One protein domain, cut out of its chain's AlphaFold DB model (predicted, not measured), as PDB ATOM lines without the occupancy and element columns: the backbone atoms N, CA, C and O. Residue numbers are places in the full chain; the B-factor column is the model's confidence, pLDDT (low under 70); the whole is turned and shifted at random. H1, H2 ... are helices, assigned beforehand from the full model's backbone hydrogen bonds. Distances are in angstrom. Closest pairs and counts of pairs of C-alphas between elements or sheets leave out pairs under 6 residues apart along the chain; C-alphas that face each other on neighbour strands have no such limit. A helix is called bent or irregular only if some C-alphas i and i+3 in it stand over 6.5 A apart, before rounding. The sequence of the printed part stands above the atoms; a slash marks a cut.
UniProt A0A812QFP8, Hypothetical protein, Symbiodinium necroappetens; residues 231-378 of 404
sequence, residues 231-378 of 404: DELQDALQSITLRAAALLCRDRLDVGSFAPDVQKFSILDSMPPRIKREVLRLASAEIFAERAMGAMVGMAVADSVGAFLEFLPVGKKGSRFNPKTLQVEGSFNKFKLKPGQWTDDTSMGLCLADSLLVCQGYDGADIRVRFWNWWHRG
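Overview. This is residues 231 to 378 of the 404 residues of the protein "Hypothetical protein" of Symbiodinium necroappetens (UniProt A0A812QFP8). H4 and H5 lie side by side as a helical hairpin, with H6 packed on the other side of H5, H1 across the last turn of H5, and H3 turning off H4 at a corner. A long loop, residues 307 to 343, joins H4 to H5, and its part round Lys 317 makes one end of the longest axis. The printed part has 148 residues with six named helices, H1 to H6 in chain order, and no named strand: all helix. It is loose and elongated, with a radius of gyration of the C-alphas of 18.6 A and spans of 62 by 39 by 32 A.

Arrangement. H4, residues 287 to 306, touches H5, residues 344 to 359, at a shallow tilt of 23 degrees, opposite ways; the closest C-alphas, of Ala 300 and Thr 346, are 5.2 A apart. H5 touches H6, residues 364 to 377, at a steep tilt of 46 degrees, Cys 351 and Arg 370 having the closest C-alphas at 5.8 A. H1, residues 231 to 249, only just touches H5, with 3 pairs of C-alphas within 8 A, the closest those of Thr 241 and Val 358 at 6.1 A. H1 also only just touches H6, with 3 such pairs, the closest those of Leu 248 and Asn 373 at 7.0 A. H3, residues 273 to 285, and H4 only just touch, with 3 such pairs, and only at the corner, Ser 284 and Glu 290 having the closest C-alphas at 4.8 A. H2, residues 262 to 265, touches no helix. Every O i to N i+4 pair is within hydrogen-bond range in H1, H3, H4, H5 and H6; H2 is too short for one.

Along the chain. H4 is 26.9 A long, from C-alpha 287 at (310.431, 399.413, 395.339). H1 is 27.0 A, from C-alpha 231 at (304.035, 419.047, 411.701); H5 is 22.0 A. H6 is 18.8 A and ends with C-alpha 377 at (280.008, 416.115, 388.706); H3 is 18.7 A. H2 is only just irregular: C-alphas 262 and 265 are 6.7 A apart.

Size, cuts and confidence. The two C-alphas farthest apart, of Asp 231 and Lys 317, are 63.2 A apart. The printed part has no cut; the links H1 to H2 and H4 to H5 are long. Mean pLDDT of the printed part is 75.3, with 41 residues under 70, among them 245 to 265.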
ATOM      1  N   ASP A 231     305.238 418.212 411.694       66.50
ATOM      2  CA  ASP A 231     304.035 419.047 411.701       66.50
ATOM      3  C   ASP A 231     303.618 419.475 410.281       66.50
ATOM      4  O   ASP A 231     302.444 419.409 409.931       66.50
ATOM      5  N   GLU A 232     304.577 419.811 409.408       66.25
ATOM      6  CA  GLU A 232     304.304 420.264 408.033       66.25
ATOM      7  C   GLU A 232     303.723 419.131 407.165       66.25
ATOM      8  O   GLU A 232     302.834 419.352 406.337       66.25
ATOM      9  N   LEU A 233     304.188 417.892 407.368       65.44
ATOM     10  CA  LEU A 233     303.640 416.716 406.687       65.44
ATOM     11  C   LEU A 233     302.249 416.362 407.215       65.44
ATOM     12  O   LEU A 233     301.355 416.030 406.434       65.44
ATOM     13  N   GLN A 234     302.058 416.433 408.531       65.06
ATOM     14  CA  GLN A 234     300.788 416.112 409.166       65.06
ATOM     15  C   GLN A 234     299.693 417.117 408.781       65.06
ATOM     16  O   GLN A 234     298.594 416.701 408.403       65.06
ATOM     17  N   ASP A 235     300.025 418.407 408.731       70.56
ATOM     18  CA  ASP A 235     299.154 419.467 408.216       70.56
ATOM     19  C   ASP A 235     298.814 419.250 406.737       70.56
ATOM     20  O   ASP A 235     297.653 419.363 406.322       70.56
ATOM     21  N   ALA A 236     299.808 418.867 405.925       67.81
ATOM     22  CA  ALA A 236     299.583 418.551 404.520       67.81
ATOM     23  C   ALA A 236     298.611 417.371 404.361       67.81
ATOM     24  O   ALA A 236     297.665 417.477 403.579       67.81
ATOM     25  N   LEU A 237     298.780 416.285 405.122       66.00
ATOM     26  CA  LEU A 237     297.893 415.115 405.101       66.00
ATOM     27  C   LEU A 237     296.474 415.452 405.580       66.00
ATOM     28  O   LEU A 237     295.494 415.035 404.960       66.00
ATOM     29  N   GLN A 238     296.339 416.258 406.633       65.88
ATOM     30  CA  GLN A 238     295.036 416.711 407.115       65.88
ATOM     31  C   GLN A 238     294.319 417.583 406.071       65.88
ATOM     32  O   GLN A 238     293.103 417.461 405.883       65.88
ATOM     33  N   SER A 239     295.072 418.395 405.318       70.06
ATOM     34  CA  SER A 239     294.529 419.188 404.212       70.06
ATOM     35  C   SER A 239     293.950 418.320 403.084       70.06
ATOM     36  O   SER A 239     292.920 418.684 402.516       70.06
ATOM     37  N   ILE A 240     294.540 417.147 402.810       69.00
ATOM     38  CA  ILE A 240     294.051 416.197 401.793       69.00
ATOM     39  C   ILE A 240     292.664 415.687 402.175       69.00
ATOM     40  O   ILE A 240     291.748 415.710 401.353       69.00
ATOM     41  N   THR A 241     292.485 415.258 403.425       65.50
ATOM     42  CA  THR A 241     291.210 414.718 403.917       65.50
ATOM     43  C   THR A 241     290.106 415.774 403.880       65.50
ATOM     44  O   THR A 241     289.013 415.517 403.369       65.50
ATOM     45  N   LEU A 242     290.401 416.991 404.350       65.31
ATOM     46  CA  LEU A 242     289.464 418.116 404.294       65.31
ATOM     47  C   LEU A 242     289.109 418.483 402.848       65.31
ATOM     48  O   LEU A 242     287.943 418.735 402.532       65.31
ATOM     49  N   ARG A 243     290.095 418.468 401.944       72.56
ATOM     50  CA  ARG A 243     289.880 418.774 400.529       72.56
ATOM     51  C   ARG A 243     289.067 417.691 399.832       72.56
ATOM     52  O   ARG A 243     288.162 418.029 399.071       72.56
ATOM     53  N   ALA A 244     289.334 416.420 400.112       71.00
ATOM     54  CA  ALA A 244     288.551 415.302 399.601       71.00
ATOM     55  C   ALA A 244     287.083 415.424 400.028       71.00
ATOM     56  O   ALA A 244     286.198 415.391 399.173       71.00
ATOM     57  N   ALA A 245     286.818 415.671 401.314       65.75
ATOM     58  CA  ALA A 245     285.463 415.904 401.811       65.75
ATOM     59  C   ALA A 245     284.791 417.096 401.103       65.75
ATOM     60  O   ALA A 245     283.657 416.987 400.636       65.75
ATOM     61  N   ALA A 246     285.507 418.211 400.932       66.25
ATOM     62  CA  ALA A 246     284.988 419.381 400.229       66.25
ATOM     63  C   ALA A 246     284.663 419.099 398.750       66.25
ATOM     64  O   ALA A 246     283.654 419.580 398.241       66.25
ATOM     65  N   LEU A 247     285.491 418.323 398.045       67.81
ATOM     66  CA  LEU A 247     285.267 417.973 396.639       67.81
ATOM     67  C   LEU A 247     284.088 417.000 396.468       67.81
ATOM     68  O   LEU A 247     283.341 417.122 395.499       67.81
ATOM     69  N   LEU A 248     283.888 416.082 397.419       67.75
ATOM     70  CA  LEU A 248     282.790 415.108 397.410       67.75
ATOM     71  C   LEU A 248     281.435 415.717 397.805       67.75
ATOM     72  O   LEU A 248     280.398 415.273 397.311       67.75
ATOM     73  N   CYS A 249     281.426 416.729 398.674       60.66
ATOM     74  CA  CYS A 249     280.203 417.366 399.174       60.66
ATOM     75  C   CYS A 249     279.716 418.543 398.316       60.66
ATOM     76  O   CYS A 249     278.633 419.068 398.555       60.66
ATOM     77  N   ARG A 250     280.487 418.970 397.316       61.59
ATOM     78  CA  ARG A 250     280.102 420.069 396.427       61.59
ATOM     79  C   ARG A 250     278.982 419.644 395.479       61.59
ATOM     80  O   ARG A 250     279.163 418.727 394.683       61.59
ATOM     81  N   ASP A 251     277.868 420.380 395.493       52.53
ATOM     82  CA  ASP A 251     276.784 420.221 394.509       52.53
ATOM     83  C   ASP A 251     277.304 420.350 393.076       52.53
ATOM     84  O   ASP A 251     276.912 419.595 392.185       52.53
ATOM     85  N   ARG A 252     278.252 421.276 392.884       57.34
ATOM     86  CA  ARG A 252     279.071 421.427 391.683       57.34
ATOM     87  C   ARG A 252     280.489 421.788 392.089       57.34
ATOM     88  O   ARG A 252     280.706 422.637 392.951       57.34
ATOM     89  N   LEU A 253     281.469 421.167 391.445       56.12
ATOM     90  CA  LEU A 253     282.855 421.601 391.564       56.12
ATOM     91  C   LEU A 253     282.975 422.966 390.879       56.12
ATOM     92  O   LEU A 253     283.110 422.999 389.662       56.12
ATOM     93  N   ASP A 254     282.868 424.068 391.622       49.41
ATOM     94  CA  ASP A 254     283.150 425.402 391.086       49.41
ATOM     95  C   ASP A 254     284.642 425.487 390.756       49.41
ATOM     96  O   ASP A 254     285.513 425.425 391.631       49.41
ATOM     97  N   VAL A 255     284.919 425.505 389.459       47.34
ATOM     98  CA  VAL A 255     286.254 425.611 388.895       47.34
ATOM     99  C   VAL A 255     286.232 426.902 388.108       47.34
ATOM    100  O   VAL A 255     285.848 426.919 386.944       47.34
ATOM    101  N   GLY A 256     286.517 428.008 388.798       45.22
ATOM    102  CA  GLY A 256     286.428 429.345 388.218       45.22
ATOM    103  C   GLY A 256     287.044 429.406 386.815       45.22
ATOM    104  O   GLY A 256     288.016 428.708 386.515       45.22
ATOM    105  N   SER A 257     286.479 430.259 385.963       46.62
ATOM    106  CA  SER A 257     286.688 430.336 384.506       46.62
ATOM    107  C   SER A 257     288.138 430.512 384.025       46.62
ATOM    108  O   SER A 257     288.389 430.436 382.825       46.62
ATOM    109  N   PHE A 258     289.102 430.706 384.930       47.00
ATOM    110  CA  PHE A 258     290.474 431.101 384.608       47.00
ATOM    111  C   PHE A 258     291.574 430.340 385.359       47.00
ATOM    112  O   PHE A 258     292.720 430.773 385.337       47.00
ATOM    113  N   ALA A 259     291.301 429.216 386.031       46.09
ATOM    114  CA  ALA A 259     292.390 428.435 386.628       46.09
ATOM    115  C   ALA A 259     293.165 427.647 385.543       46.09
ATOM    116  O   ALA A 259     292.589 426.711 384.986       46.09
ATOM    117  N   PRO A 260     294.453 427.953 385.260       51.09
ATOM    118  CA  PRO A 260     295.244 427.307 384.203       51.09
ATOM    119  C   PRO A 260     295.762 425.918 384.591       51.09
ATOM    120  O   PRO A 260     296.235 425.174 383.732       51.09
ATOM    121  N   ASP A 261     295.548 425.484 385.833       56.88
ATOM    122  CA  ASP A 261     296.063 424.219 386.348       56.88
ATOM    123  C   ASP A 261     294.954 423.175 386.576       56.88
ATOM    124  O   ASP A 261     294.001 423.411 387.323       56.88
ATOM    125  N   VAL A 262     295.071 422.026 385.901       55.34
ATOM    126  CA  VAL A 262     294.208 420.845 386.105       55.34
ATOM    127  C   VAL A 262     294.387 420.244 387.506       55.34
ATOM    128  O   VAL A 262     293.503 419.541 387.986       55.34
ATOM    129  N   GLN A 263     295.481 420.586 388.197       56.22
ATOM    130  CA  GLN A 263     295.775 420.158 389.563       56.22
ATOM    131  C   GLN A 263     294.943 420.876 390.627       56.22
ATOM    132  O   GLN A 263     294.861 420.361 391.740       56.22
ATOM    133  N   LYS A 264     294.252 421.988 390.307       60.12
ATOM    134  CA  LYS A 264     293.432 422.736 391.287       60.12
ATOM    135  C   LYS A 264     292.287 421.940 391.912       60.12
ATOM    136  O   LYS A 264     291.625 422.412 392.830       60.12
ATOM    137  N   PHE A 265     292.010 420.745 391.413       63.31
ATOM    138  CA  PHE A 265     290.922 419.892 391.894       63.31
ATOM    139  C   PHE A 265     291.407 418.507 392.292       63.31
ATOM    140  O   PHE A 265     290.589 417.652 392.617       63.31
ATOM    141  N   SER A 266     292.728 418.318 392.327       75.19
ATOM    142  CA  SER A 266     293.331 417.193 393.016       75.19
ATOM    143  C   SER A 266     293.095 417.339 394.518       75.19
ATOM    144  O   SER A 266     293.120 418.446 395.070       75.19
ATOM    145  N   ILE A 267     292.949 416.210 395.205       80.38
ATOM    146  CA  ILE A 267     293.031 416.159 396.670       80.38
ATOM    147  C   ILE A 267     294.384 416.683 397.187       80.38
ATOM    148  O   ILE A 267     294.496 417.040 398.353       80.38
ATOM    149  N   LEU A 268     295.395 416.765 396.312       82.25
ATOM    150  CA  LEU A 268     296.736 417.269 396.592       82.25
ATOM    151  C   LEU A 268     296.918 418.748 396.219       82.25
ATOM    152  O   LEU A 268     298.034 419.253 396.301       82.25
ATOM    153  N   ASP A 269     295.886 419.464 395.766       77.94
ATOM    154  CA  ASP A 269     296.012 420.869 395.344       77.94
ATOM    155  C   ASP A 269     296.623 421.759 396.440       77.94
ATOM    156  O   ASP A 269     297.568 422.501 396.187       77.94
ATOM    157  N   SER A 270     296.150 421.604 397.681       76.81
ATOM    158  CA  SER A 270     296.637 422.350 398.849       76.81
ATOM    159  C   SER A 270     298.056 421.978 399.282       76.81
ATOM    160  O   SER A 270     298.640 422.685 400.098       76.81
ATOM    161  N   MET A 271     298.623 420.888 398.760       81.06
ATOM    162  CA  MET A 271     299.949 420.435 399.157       81.06
ATOM    163  C   MET A 271     301.043 421.265 398.458       81.06
ATOM    164  O   MET A 271     301.059 421.341 397.219       81.06
ATOM    165  N   PRO A 272     302.003 421.840 399.211       82.94
ATOM    166  CA  PRO A 272     303.080 422.634 398.631       82.94
ATOM    167  C   PRO A 272     303.926 421.829 397.624       82.94
ATOM    168  O   PRO A 272     304.230 420.658 397.870       82.94
ATOM    169  N   PRO A 273     304.401 422.437 396.517       83.38
ATOM    170  CA  PRO A 273     305.233 421.745 395.524       83.38
ATOM    171  C   PRO A 273     306.535 421.148 396.075       83.38
ATOM    172  O   PRO A 273     307.073 420.208 395.494       83.38
ATOM    173  N   ARG A 274     307.076 421.705 397.167       85.44
ATOM    174  CA  ARG A 274     308.234 421.140 397.879       85.44
ATOM    175  C   ARG A 274     307.880 419.785 398.502       85.44
ATOM    176  O   ARG A 274     308.586 418.818 398.256       85.44
ATOM    177  N   ILE A 275     306.753 419.713 399.211       81.06
ATOM    178  CA  ILE A 275     306.260 418.489 399.858       81.06
ATOM    179  C   ILE A 275     305.926 417.424 398.811       81.06
ATOM    180  O   ILE A 275     306.361 416.288 398.945       81.06
ATOM    181  N   LYS A 276     305.260 417.796 397.707       84.56
ATOM    182  CA  LYS A 276     304.992 416.871 396.587       84.56
ATOM    183  C   LYS A 276     306.273 416.235 396.040       84.56
ATOM    184  O   LYS A 276     306.315 415.028 395.833       84.56
ATOM    185  N   ARG A 277     307.314 417.045 395.808       86.31
ATOM    186  CA  ARG A 277     308.614 416.562 395.311       86.31
ATOM    187  C   ARG A 277     309.281 415.606 396.289       86.31
ATOM    188  O   ARG A 277     309.843 414.609 395.857       86.31
ATOM    189  N   GLU A 278     309.179 415.890 397.578       82.69
ATOM    190  CA  GLU A 278     309.795 415.054 398.599       82.69
ATOM    191  C   GLU A 278     309.049 413.734 398.804       82.69
ATOM    192  O   GLU A 278     309.672 412.678 398.833       82.69
ATOM    193  N   VAL A 279     307.712 413.753 398.804       81.31
ATOM    194  CA  VAL A 279     306.891 412.529 398.792       81.31
ATOM    195  C   VAL A 279     307.243 411.647 397.592       81.31
ATOM    196  O   VAL A 279     307.379 410.436 397.748       81.31
ATOM    197  N   LEU A 280     307.438 412.237 396.408       84.94
ATOM    198  CA  LEU A 280     307.877 411.498 395.222       84.94
ATOM    199  C   LEU A 280     309.287 410.925 395.392       84.94
ATOM    200  O   LEU A 280     309.496 409.759 395.076       84.94
ATOM    201  N   ARG A 281     310.238 411.704 395.923       87.00
ATOM    202  CA  ARG A 281     311.607 411.237 396.188       87.00
ATOM    203  C   ARG A 281     311.611 410.018 397.112       87.00
ATOM    204  O   ARG A 281     312.292 409.040 396.819       87.00
ATOM    205  N   LEU A 282     310.828 410.067 398.190       81.25
ATOM    206  CA  LEU A 282     310.699 408.969 399.148       81.25
ATOM    207  C   LEU A 282     309.993 407.759 398.539       81.25
ATOM    208  O   LEU A 282     310.467 406.637 398.680       81.25
ATOM    209  N   ALA A 283     308.908 407.980 397.797       79.94
ATOM    210  CA  ALA A 283     308.208 406.910 397.097       79.94
ATOM    211  C   ALA A 283     309.096 406.224 396.042       79.94
ATOM    212  O   ALA A 283     308.977 405.022 395.835       79.94
ATOM    213  N   SER A 284     310.001 406.959 395.392       84.12
ATOM    214  CA  SER A 284     310.958 406.401 394.429       84.12
ATOM    215  C   SER A 284     312.075 405.584 395.079       84.12
ATOM    216  O   SER A 284     312.699 404.785 394.391       84.12
ATOM    217  N   ALA A 285     312.339 405.763 396.376       83.00
ATOM    218  CA  ALA A 285     313.324 404.962 397.104       83.00
ATOM    219  C   ALA A 285     312.774 403.585 397.527       83.00
ATOM    220  O   ALA A 285     313.548 402.668 397.794       83.00
ATOM    221  N   GLU A 286     311.449 403.427 397.556       84.94
ATOM    222  CA  GLU A 286     310.762 402.203 397.967       84.94
ATOM    223  C   GLU A 286     310.237 401.426 396.758       84.94
ATOM    224  O   GLU A 286     309.332 401.875 396.054       84.94
ATOM    225  N   ILE A 287     310.726 400.199 396.551       86.56
ATOM    226  CA  ILE A 287     310.431 399.413 395.339       86.56
ATOM    227  C   ILE A 287     308.930 399.187 395.102       86.56
ATOM    228  O   ILE A 287     308.469 399.105 393.963       86.56
ATOM    229  N   PHE A 288     308.134 399.071 396.168       81.12
ATOM    230  CA  PHE A 288     306.690 398.895 396.035       81.12
ATOM    231  C   PHE A 288     305.994 400.195 395.622       81.12
ATOM    232  O   PHE A 288     305.114 400.170 394.760       81.12
ATOM    233  N   ALA A 289     306.385 401.323 396.217       79.00
ATOM    234  CA  ALA A 289     305.808 402.623 395.906       79.00
ATOM    235  C   ALA A 289     306.228 403.086 394.503       79.00
ATOM    236  O   ALA A 289     305.382 403.547 393.737       79.00
ATOM    237  N   GLU A 290     307.478 402.839 394.109       85.31
ATOM    238  CA  GLU A 290     307.970 403.040 392.746       85.31
ATOM    239  C   GLU A 290     307.135 402.251 391.725       85.31
ATOM    240  O   GLU A 290     306.642 402.817 390.746       85.31
ATOM    241  N   ARG A 291     306.882 400.959 391.980       87.50
ATOM    242  CA  ARG A 291     306.023 400.127 391.119       87.50
ATOM    243  C   ARG A 291     304.586 400.633 391.057       87.50
ATOM    244  O   ARG A 291     303.985 400.603 389.986       87.50
ATOM    245  N   ALA A 292     304.030 401.095 392.177       85.25
ATOM    246  CA  ALA A 292     302.685 401.663 392.211       85.25
ATOM    247  C   ALA A 292     302.601 402.958 391.383       85.25
ATOM    248  O   ALA A 292     301.678 403.115 390.584       85.25
ATOM    249  N   MET A 293     303.594 403.844 391.503       87.00
ATOM    250  CA  MET A 293     303.703 405.042 390.665       87.00
ATOM    251  C   MET A 293     303.841 404.675 389.186       87.00
ATOM    252  O   MET A 293     303.111 405.210 388.353       87.00
ATOM    253  N   GLY A 294     304.712 403.717 388.862       89.56
ATOM    254  CA  GLY A 294     304.891 403.209 387.505       89.56
ATOM    255  C   GLY A 294     303.608 402.622 386.917       89.56
ATOM    256  O   GLY A 294     303.305 402.874 385.755       89.56
ATOM    257  N   ALA A 295     302.808 401.909 387.715       90.56
ATOM    258  CA  ALA A 295     301.512 401.387 387.283       90.56
ATOM    259  C   ALA A 295     300.514 402.512 386.963       90.56
ATOM    260  O   ALA A 295     299.848 402.462 385.931       90.56
ATOM    261  N   MET A 296     300.442 403.546 387.805       88.69
ATOM    262  CA  MET A 296     299.535 404.682 387.601       88.69
ATOM    263  C   MET A 296     299.932 405.542 386.397       88.69
ATOM    264  O   MET A 296     299.087 405.876 385.567       88.69
ATOM    265  N   VAL A 297     301.221 405.871 386.271       89.62
ATOM    266  CA  VAL A 297     301.752 406.627 385.127       89.62
ATOM    267  C   VAL A 297     301.646 405.800 383.848       89.62
ATOM    268  O   VAL A 297     301.182 406.299 382.827       89.62
ATOM    269  N   GLY A 298     302.021 404.521 383.908       91.75
ATOM    270  CA  GLY A 298     301.944 403.593 382.785       91.75
ATOM    271  C   GLY A 298     300.518 403.422 382.274       91.75
ATOM    272  O   GLY A 298     300.308 403.451 381.066       91.75
ATOM    273  N   MET A 299     299.533 403.332 383.170       92.56
ATOM    274  CA  MET A 299     298.115 403.322 382.809       92.56
ATOM    275  C   MET A 299     297.705 404.610 382.086       92.56
ATOM    276  O   MET A 299     297.075 404.522 381.040       92.56
ATOM    277  N   ALA A 300     298.090 405.791 382.580       87.81
ATOM    278  CA  ALA A 300     297.744 407.057 381.928       87.81
ATOM    279  C   ALA A 300     298.386 407.206 380.533       87.81
ATOM    280  O   ALA A 300     297.761 407.708 379.594       87.81
ATOM    281  N   VAL A 301     299.628 406.737 380.374       88.31
ATOM    282  CA  VAL A 301     300.312 406.677 379.072       88.31
ATOM    283  C   VAL A 301     299.618 405.677 378.147       88.31
ATOM    284  O   VAL A 301     299.358 405.997 376.987       88.31
ATOM    285  N   ALA A 302     299.291 404.487 378.653       87.06
ATOM    286  CA  ALA A 302     298.620 403.440 377.892       87.06
ATOM    287  C   ALA A 302     297.218 403.864 377.448       87.06
ATOM    288  O   ALA A 302     296.864 403.607 376.306       87.06
ATOM    289  N   ASP A 303     296.462 404.559 378.297       86.50
ATOM    290  CA  ASP A 303     295.186 405.177 377.938       86.50
ATOM    291  C   ASP A 303     295.386 406.223 376.830       86.50
ATOM    292  O   ASP A 303     294.790 406.138 375.760       86.50
ATOM    293  N   SER A 304     296.328 407.152 377.016       81.00
ATOM    294  CA  SER A 304     296.599 408.211 376.035       81.00
ATOM    295  C   SER A 304     296.969 407.665 374.648       81.00
ATOM    296  O   SER A 304     296.530 408.204 373.635       81.00
ATOM    297  N   VAL A 305     297.765 406.593 374.589       79.19
ATOM    298  CA  VAL A 305     298.145 405.922 373.332       79.19
ATOM    299  C   VAL A 305     297.024 405.004 372.825       79.19
ATOM    300  O   VAL A 305     296.759 404.934 371.623       79.19
ATOM    301  N   GLY A 306     296.348 404.300 373.728       78.31
ATOM    302  CA  GLY A 306     295.310 403.311 373.445       78.31
ATOM    303  C   GLY A 306     294.007 403.926 372.945       78.31
ATOM    304  O   GLY A 306     293.359 403.343 372.075       78.31
ATOM    305  N   ALA A 307     293.682 405.145 373.376       77.50
ATOM    306  CA  ALA A 307     292.519 405.911 372.935       77.50
ATOM    307  C   ALA A 307     292.437 406.042 371.401       77.50
ATOM    308  O   ALA A 307     291.356 406.155 370.823       77.50
ATOM    309  N   PHE A 308     293.572 406.003 370.696       73.88
ATOM    310  CA  PHE A 308     293.598 406.046 369.229       73.88
ATOM    311  C   PHE A 308     293.207 404.721 368.568       73.88
ATOM    312  O   PHE A 308     292.703 404.722 367.443       73.88
ATOM    313  N   LEU A 309     293.443 403.607 369.257       73.19
ATOM    314  CA  LEU A 309     293.166 402.250 368.789       73.19
ATOM    315  C   LEU A 309     291.797 401.738 369.256       73.19
ATOM    316  O   LEU A 309     291.295 400.739 368.739       73.19
ATOM    317  N   GLU A 310     291.179 402.426 370.212       74.31
ATOM    318  CA  GLU A 310     289.951 401.991 370.854       74.31
ATOM    319  C   GLU A 310     288.786 401.818 369.855       74.31
ATOM    320  O   GLU A 310     288.413 402.703 369.064       74.31
ATOM    321  N   PHE A 311     288.189 400.624 369.897       73.38
ATOM    322  CA  PHE A 311     287.132 400.162 368.995       73.38
ATOM    323  C   PHE A 311     287.509 400.162 367.500       73.38
ATOM    324  O   PHE A 311     286.613 400.193 366.650       73.38
ATOM    325  N   LEU A 312     288.801 400.146 367.143       70.69
ATOM    326  CA  LEU A 312     289.206 399.874 365.765       70.69
ATOM    327  C   LEU A 312     289.044 398.377 365.455       70.69
ATOM    328  O   LEU A 312     289.496 397.529 366.225       70.69
ATOM    329  N   PRO A 313     288.423 398.014 364.321       67.81
ATOM    330  CA  PRO A 313     288.374 396.624 363.898       67.81
ATOM    331  C   PRO A 313     289.787 396.150 363.548       67.81
ATOM    332  O   PRO A 313     290.453 396.771 362.725       67.81
ATOM    333  N   VAL A 314     290.237 395.038 364.130       70.62
ATOM    334  CA  VAL A 314     291.530 394.409 363.815       70.62
ATOM    335  C   VAL A 314     291.315 393.308 362.774       70.62
ATOM    336  O   VAL A 314     290.417 392.481 362.924       70.62
ATOM    337  N   GLY A 315     292.111 393.303 361.700       64.56
ATOM    338  CA  GLY A 315     292.140 392.197 360.728       64.56
ATOM    339  C   GLY A 315     290.920 392.068 359.804       64.56
ATOM    340  O   GLY A 315     290.789 391.064 359.109       64.56
ATOM    341  N   LYS A 316     290.024 393.063 359.767       64.69
ATOM    342  CA  LYS A 316     288.877 393.109 358.839       64.69
ATOM    343  C   LYS A 316     289.132 394.083 357.686       64.69
ATOM    344  O   LYS A 316     289.909 395.025 357.824       64.69
ATOM    345  N   LYS A 317     288.442 393.886 356.558       61.12
ATOM    346  CA  LYS A 317     288.461 394.809 355.408       61.12
ATOM    347  C   LYS A 317     288.036 396.211 355.885       61.12
ATOM    348  O   LYS A 317     286.958 396.350 356.454       61.12
ATOM    349  N   GLY A 318     288.901 397.216 355.714       62.53
ATOM    350  CA  GLY A 318     288.706 398.574 356.253       62.53
ATOM    351  C   GLY A 318     289.352 398.844 357.622       62.53
ATOM    352  O   GLY A 318     289.188 399.939 358.159       62.53
ATOM    353  N   SER A 319     290.088 397.882 358.192       69.00
ATOM    354  CA  SER A 319     290.961 398.128 359.344       69.00
ATOM    355  C   SER A 319     292.070 399.099 358.963       69.00
ATOM    356  O   SER A 319     292.738 398.919 357.949       69.00
ATOM    357  N   ARG A 320     292.270 400.113 359.802       72.31
ATOM    358  CA  ARG A 320     293.374 401.068 359.674       72.31
ATOM    359  C   ARG A 320     294.606 400.650 360.467       72.31
ATOM    360  O   ARG A 320     295.581 401.378 360.445       72.31
ATOM    361  N   PHE A 321     294.560 399.526 361.183       75.56
ATOM    362  CA  PHE A 321     295.666 399.022 361.991       75.56
ATOM    363  C   PHE A 321     296.242 397.760 361.352       75.56
ATOM    364  O   PHE A 321     295.537 396.760 361.190       75.56
ATOM    365  N   ASN A 322     297.528 397.795 361.009       75.50
ATOM    366  CA  ASN A 322     298.255 396.648 360.494       75.50
ATOM    367  C   ASN A 322     298.905 395.883 361.663       75.50
ATOM    368  O   ASN A 322     299.912 396.338 362.206       75.50
ATOM    369  N   PRO A 323     298.392 394.696 362.038       72.44
ATOM    370  CA  PRO A 323     298.906 393.953 363.188       72.44
ATOM    371  C   PRO A 323     300.308 393.373 362.963       72.44
ATOM    372  O   PRO A 323     300.965 393.012 363.933       72.44
ATOM    373  N   LYS A 324     300.781 393.268 361.711       79.38
ATOM    374  CA  LYS A 324     302.126 392.754 361.404       79.38
ATOM    375  C   LYS A 324     303.205 393.819 361.563       79.38
ATOM    376  O   LYS A 324     304.321 393.493 361.942       79.38
ATOM    377  N   THR A 325     302.884 395.072 361.251       80.31
ATOM    378  CA  THR A 325     303.834 396.194 361.327       80.31
ATOM    379  C   THR A 325     303.597 397.092 362.537       80.31
ATOM    380  O   THR A 325     304.404 397.979 362.790       80.31
ATOM    381  N   LEU A 326     302.499 396.878 363.275       74.38
ATOM    382  CA  LEU A 326     302.009 397.745 364.351       74.38
ATOM    383  C   LEU A 326     301.808 399.206 363.903       74.38
ATOM    384  O   LEU A 326     301.884 400.127 364.712       74.38
ATOM    385  N   GLN A 327     301.537 399.425 362.612       74.19
ATOM    386  CA  GLN A 327     301.311 400.753 362.038       74.19
ATOM    387  C   GLN A 327     299.818 401.043 361.859       74.19
ATOM    388  O   GLN A 327     299.023 400.141 361.583       74.19
ATOM    389  N   VAL A 328     299.447 402.319 361.991       72.38
ATOM    390  CA  VAL A 328     298.083 402.822 361.779       72.38
ATOM    391  C   VAL A 328     298.066 403.786 360.589       72.38
ATOM    392  O   VAL A 328     298.854 404.728 360.560       72.38
ATOM    393  N   GLU A 329     297.159 403.589 359.632       71.69
ATOM    394  CA  GLU A 329     296.980 404.460 358.461       71.69
ATOM    395  C   GLU A 329     295.888 405.532 358.694       71.69
ATOM    396  O   GLU A 329     294.754 405.219 359.069       71.69
ATOM    397  N   GLY A 330     296.189 406.810 358.417       67.81
ATOM    398  CA  GLY A 330     295.227 407.930 358.428       67.81
ATOM    399  C   GLY A 330     295.295 408.868 359.646       67.81
ATOM    400  O   GLY A 330     296.157 408.744 360.510       67.81
ATOM    401  N   SER A 331     294.388 409.858 359.697       57.22
ATOM    402  CA  SER A 331     294.395 410.903 360.731       57.22
ATOM    403  C   SER A 331     294.106 410.344 362.127       57.22
ATOM    404  O   SER A 331     293.029 409.794 362.380       57.22
ATOM    405  N   PHE A 332     295.070 410.548 363.023       68.75
ATOM    406  CA  PHE A 332     295.017 410.229 364.444       68.75
ATOM    407  C   PHE A 332     294.027 411.133 365.176       68.75
ATOM    408  O   PHE A 332     293.853 412.286 364.791       68.75
ATOM    409  N   ASN A 333     293.444 410.612 366.263       70.31
ATOM    410  CA  ASN A 333     292.508 411.295 367.164       70.31
ATOM    411  C   ASN A 333     291.010 411.169 366.823       70.31
ATOM    412  O   ASN A 333     290.288 412.159 366.693       70.31
ATOM    413  N   LYS A 334     290.511 409.924 366.771       71.31
ATOM    414  CA  LYS A 334     289.074 409.589 366.674       71.31
ATOM    415  C   LYS A 334     288.213 410.377 367.663       71.31
ATOM    416  O   LYS A 334     287.120 410.826 367.326       71.31
ATOM    417  N   PHE A 335     288.727 410.559 368.874       75.50
ATOM    418  CA  PHE A 335     288.027 411.242 369.946       75.50
ATOM    419  C   PHE A 335     288.237 412.751 369.973       75.50
ATOM    420  O   PHE A 335     287.605 413.392 370.803       75.50
ATOM    421  N   LYS A 336     289.047 413.339 369.081       78.12
ATOM    422  CA  LYS A 336     289.379 414.776 369.019       78.12
ATOM    423  C   LYS A 336     289.941 415.367 370.334       78.12
ATOM    424  O   LYS A 336     289.639 416.509 370.667       78.12
ATOM    425  N   LEU A 337     290.700 414.586 371.105       77.38
ATOM    426  CA  LEU A 337     291.406 415.011 372.321       77.38
ATOM    427  C   LEU A 337     292.422 416.129 372.023       77.38
ATOM    428  O   LEU A 337     293.207 416.019 371.084       77.38
ATOM    429  N   LYS A 338     292.443 417.192 372.822       76.69
ATOM    430  CA  LYS A 338     293.494 418.224 372.788       76.69
ATOM    431  C   LYS A 338     294.713 417.756 373.602       76.69
ATOM    432  O   LYS A 338     294.545 416.928 374.499       76.69
ATOM    433  N   PRO A 339     295.927 418.280 373.348       75.00
ATOM    434  CA  PRO A 339     297.079 418.018 374.209       75.00
ATOM    435  C   PRO A 339     296.747 418.268 375.688       75.00
ATOM    436  O   PRO A 339     296.164 419.297 376.029       75.00
ATOM    437  N   GLY A 340     297.089 417.308 376.551       73.00
ATOM    438  CA  GLY A 340     296.768 417.346 377.981       73.00
ATOM    439  C   GLY A 340     295.372 416.831 378.357       73.00
ATOM    440  O   GLY A 340     295.021 416.897 379.531       73.00
ATOM    441  N   GLN A 341     294.581 416.318 377.408       78.38
ATOM    442  CA  GLN A 341     293.324 415.617 377.690       78.38
ATOM    443  C   GLN A 341     293.512 414.095 377.701       78.38
ATOM    444  O   GLN A 341     294.316 413.563 376.941       78.38
ATOM    445  N   TRP A 342     292.723 413.407 378.523       82.31
ATOM    446  CA  TRP A 342     292.733 411.954 378.714       82.31
ATOM    447  C   TRP A 342     291.303 411.390 378.710       82.31
ATOM    448  O   TRP A 342     290.338 412.163 378.726       82.31
ATOM    449  N   THR A 343     291.148 410.064 378.643       85.50
ATOM    450  CA  THR A 343     289.828 409.416 378.543       85.50
ATOM    451  C   THR A 343     289.241 409.076 379.919       85.50
ATOM    452  O   THR A 343     289.734 409.518 380.960       85.50
ATOM    453  N   ASP A 344     288.129 408.345 379.943       84.62
ATOM    454  CA  ASP A 344     287.547 407.849 381.182       84.62
ATOM    455  C   ASP A 344     288.465 406.892 381.950       84.62
ATOM    456  O   ASP A 344     288.442 406.947 383.178       84.62
ATOM    457  N   ASP A 345     289.323 406.121 381.282       86.75
ATOM    458  CA  ASP A 345     290.263 405.204 381.939       86.75
ATOM    459  C   ASP A 345     291.218 405.949 382.886       86.75
ATOM    460  O   ASP A 345     291.279 405.648 384.085       86.75
ATOM    461  N   THR A 346     291.907 406.991 382.405       88.38
ATOM    462  CA  THR A 346     292.762 407.819 383.275       88.38
ATOM    463  C   THR A 346     291.938 408.556 384.330       88.38
ATOM    464  O   THR A 346     292.352 408.632 385.487       88.38
ATOM    465  N   SER A 347     290.752 409.075 383.988       85.56
ATOM    466  CA  SER A 347     289.891 409.755 384.965       85.56
ATOM    467  C   SER A 347     289.474 408.840 386.122       85.56
ATOM    468  O   SER A 347     289.574 409.230 387.286       85.56
ATOM    469  N   MET A 348     289.021 407.624 385.819       87.38
ATOM    470  CA  MET A 348     288.625 406.630 386.815       87.38
ATOM    471  C   MET A 348     289.837 406.115 387.593       87.38
ATOM    472  O   MET A 348     289.751 405.924 388.807       87.38
ATOM    473  N   GLY A 349     290.984 405.978 386.931       91.00
ATOM    474  CA  GLY A 349     292.263 405.704 387.571       91.00
ATOM    475  C   GLY A 349     292.632 406.742 388.633       91.00
ATOM    476  O   GLY A 349     292.977 406.384 389.758       91.00
ATOM    477  N   LEU A 350     292.475 408.032 388.329       89.12
ATOM    478  CA  LEU A 350     292.679 409.110 389.303       89.12
ATOM    479  C   LEU A 350     291.667 409.041 390.456       89.12
ATOM    480  O   LEU A 350     292.037 409.237 391.608       89.12
ATOM    481  N   CYS A 351     290.396 408.714 390.189       87.94
ATOM    482  CA  CYS A 351     289.409 408.496 391.256       87.94
ATOM    483  C   CYS A 351     289.796 407.345 392.195       87.94
ATOM    484  O   CYS A 351     289.587 407.447 393.405       87.94
ATOM    485  N   LEU A 352     290.351 406.262 391.644       90.88
ATOM    486  CA  LEU A 352     290.872 405.145 392.424       90.88
ATOM    487  C   LEU A 352     292.078 405.580 393.262       90.88
ATOM    488  O   LEU A 352     292.108 405.294 394.456       90.88
ATOM    489  N   ALA A 353     293.032 406.302 392.671       89.75
ATOM    490  CA  ALA A 353     294.203 406.812 393.379       89.75
ATOM    491  C   ALA A 353     293.813 407.722 394.550       89.75
ATOM    492  O   ALA A 353     294.307 407.537 395.661       89.75
ATOM    493  N   ASP A 354     292.870 408.641 394.334       88.62
ATOM    494  CA  ASP A 354     292.389 409.524 395.392       88.62
ATOM    495  C   ASP A 354     291.741 408.747 396.542       88.62
ATOM    496  O   ASP A 354     291.939 409.088 397.707       88.62
ATOM    497  N   SER A 355     290.979 407.695 396.227       85.50
ATOM    498  CA  SER A 355     290.389 406.825 397.246       85.50
ATOM    499  C   SER A 355     291.461 406.091 398.042       85.50
ATOM    500  O   SER A 355     291.439 406.121 399.267       85.50
ATOM    501  N   LEU A 356     292.448 405.504 397.362       85.06
ATOM    502  CA  LEU A 356     293.545 404.785 398.011       85.06
ATOM    503  C   LEU A 356     294.350 405.692 398.950       85.06
ATOM    504  O   LEU A 356     294.715 405.261 400.042       85.06
ATOM    505  N   LEU A 357     294.592 406.942 398.546       82.06
ATOM    506  CA  LEU A 357     295.319 407.926 399.348       82.06
ATOM    507  C   LEU A 357     294.515 408.395 400.569       82.06
ATOM    508  O   LEU A 357     295.058 408.465 401.671       82.06
ATOM    509  N   VAL A 358     293.226 408.700 400.393       80.12
ATOM    510  CA  VAL A 358     292.360 409.207 401.474       80.12
ATOM    511  C   VAL A 358     291.987 408.104 402.461       80.12
ATOM    512  O   VAL A 358     292.015 408.320 403.668       80.12
ATOM    513  N   CYS A 359     291.652 406.917 401.961       78.19
ATOM    514  CA  CYS A 359     291.246 405.781 402.783       78.19
ATOM    515  C   CYS A 359     292.436 404.973 403.314       78.19
ATOM    516  O   CYS A 359     292.217 404.037 404.079       78.19
ATOM    517  N   GLN A 360     293.672 405.299 402.903       76.38
ATOM    518  CA  GLN A 360     294.890 404.544 403.242       76.38
ATOM    519  C   GLN A 360     294.736 403.042 402.927       76.38
ATOM    520  O   GLN A 360     295.188 402.166 403.663       76.38
ATOM    521  N   GLY A 361     294.034 402.735 401.834       78.44
ATOM    522  CA  GLY A 361     293.591 401.385 401.508       78.44
ATOM    523  C   GLY A 361     292.416 401.368 400.536       78.44
ATOM    524  O   GLY A 361     291.895 402.403 400.129       78.44
ATOM    525  N   TYR A 362     292.000 400.169 400.132       81.12
ATOM    526  CA  TYR A 362     290.865 400.002 399.227       81.12
ATOM    527  C   TYR A 362     289.536 400.122 399.983       81.12
ATOM    528  O   TYR A 362     289.210 399.255 400.797       81.12
ATOM    529  N   ASP A 363     288.728 401.128 399.638       80.00
ATOM    530  CA  ASP A 363     287.329 401.232 400.056       80.00
ATOM    531  C   ASP A 363     286.396 401.302 398.837       80.00
ATOM    532  O   ASP A 363     286.250 402.322 398.165       80.00
ATOM    533  N   GLY A 364     285.696 400.198 398.568       76.62
ATOM    534  CA  GLY A 364     284.760 400.121 397.449       76.62
ATOM    535  C   GLY A 364     283.577 401.095 397.545       76.62
ATOM    536  O   GLY A 364     282.994 401.423 396.512       76.62
ATOM    537  N   ALA A 365     283.180 401.538 398.741       69.25
ATOM    538  CA  ALA A 365     282.113 402.523 398.901       69.25
ATOM    539  C   ALA A 365     282.596 403.918 398.495       69.25
ATOM    540  O   ALA A 365     281.930 404.565 397.686       69.25
ATOM    541  N   ASP A 366     283.769 404.323 398.978       79.94
ATOM    542  CA  ASP A 366     284.398 405.593 398.613       79.94
ATOM    543  C   ASP A 366     284.705 405.655 397.104       79.94
ATOM    544  O   ASP A 366     284.314 406.612 396.435       79.94
ATOM    545  N   ILE A 367     285.250 404.578 396.518       86.00
ATOM    546  CA  ILE A 367     285.482 404.475 395.063       86.00
ATOM    547  C   ILE A 367     284.180 404.655 394.275       86.00
ATOM    548  O   ILE A 367     284.146 405.407 393.303       86.00
ATOM    549  N   ARG A 368     283.080 404.007 394.690       82.44
ATOM    550  CA  ARG A 368     281.774 404.166 394.025       82.44
ATOM    551  C   ARG A 368     281.262 405.597 394.111       82.44
ATOM    552  O   ARG A 368     280.726 406.098 393.127       82.44
ATOM    553  N   VAL A 369     281.428 406.256 395.256       79.56
ATOM    554  CA  VAL A 369     281.054 407.666 395.423       79.56
ATOM    555  C   VAL A 369     281.915 408.556 394.525       79.56
ATOM    556  O   VAL A 369     281.390 409.471 393.893       79.56
ATOM    557  N   ARG A 370     283.215 408.280 394.388       85.44
ATOM    558  CA  ARG A 370     284.102 409.018 393.474       85.44
ATOM    559  C   ARG A 370     283.770 408.778 392.012       85.44
ATOM    560  O   ARG A 370     283.723 409.744 391.264       85.44
ATOM    561  N   PHE A 371     283.462 407.549 391.608       85.12
ATOM    562  CA  PHE A 371     282.984 407.253 390.254       85.12
ATOM    563  C   PHE A 371     281.646 407.925 389.972       85.12
ATOM    564  O   PHE A 371     281.464 408.502 388.904       85.12
ATOM    565  N   TRP A 372     280.731 407.931 390.942       81.06
ATOM    566  CA  TRP A 372     279.477 408.668 390.829       81.06
ATOM    567  C   TRP A 372     279.729 410.173 390.672       81.06
ATOM    568  O   TRP A 372     279.132 410.807 389.809       81.06
ATOM    569  N   ASN A 373     280.663 410.746 391.437       78.50
ATOM    570  CA  ASN A 373     281.060 412.148 391.306       78.50
ATOM    571  C   ASN A 373     281.809 412.439 389.997       78.50
ATOM    572  O   ASN A 373     281.633 413.507 389.420       78.50
ATOM    573  N   TRP A 374     282.620 411.518 389.488       81.75
ATOM    574  CA  TRP A 374     283.244 411.639 388.170       81.75
ATOM    575  C   TRP A 374     282.172 411.678 387.079       81.75
ATOM    576  O   TRP A 374     282.137 412.620 386.287       81.75
ATOM    577  N   TRP A 375     281.231 410.735 387.123       75.88
ATOM    578  CA  TRP A 375     280.130 410.627 386.172       75.88
ATOM    579  C   TRP A 375     279.185 411.839 386.228       75.88
ATOM    580  O   TRP A 375     278.898 412.474 385.218       75.88
ATOM    581  N   HIS A 376     278.709 412.214 387.416       73.12
ATOM    582  CA  HIS A 376     277.676 413.244 387.565       73.12
ATOM    583  C   HIS A 376     278.218 414.661 387.773       73.12
ATOM    584  O   HIS A 376     277.527 415.623 387.442       73.12
ATOM    585  N   ARG A 377     279.433 414.814 388.312       71.44
ATOM    586  CA  ARG A 377     280.008 416.115 388.706       71.44
ATOM    587  C   ARG A 377     281.348 416.438 388.036       71.44
ATOM    588  O   ARG A 377     281.847 417.547 388.210       71.44
ATOM    589  N   GLY A 378     281.902 415.528 387.228       72.31
ATOM    590  CA  GLY A 378     283.149 415.728 386.473       72.31
ATOM    591  C   GLY A 378     284.402 415.784 387.329       72.31
ATOM    592  O   GLY A 378     285.385 416.417 386.944       72.31
TER     593      GLY A 378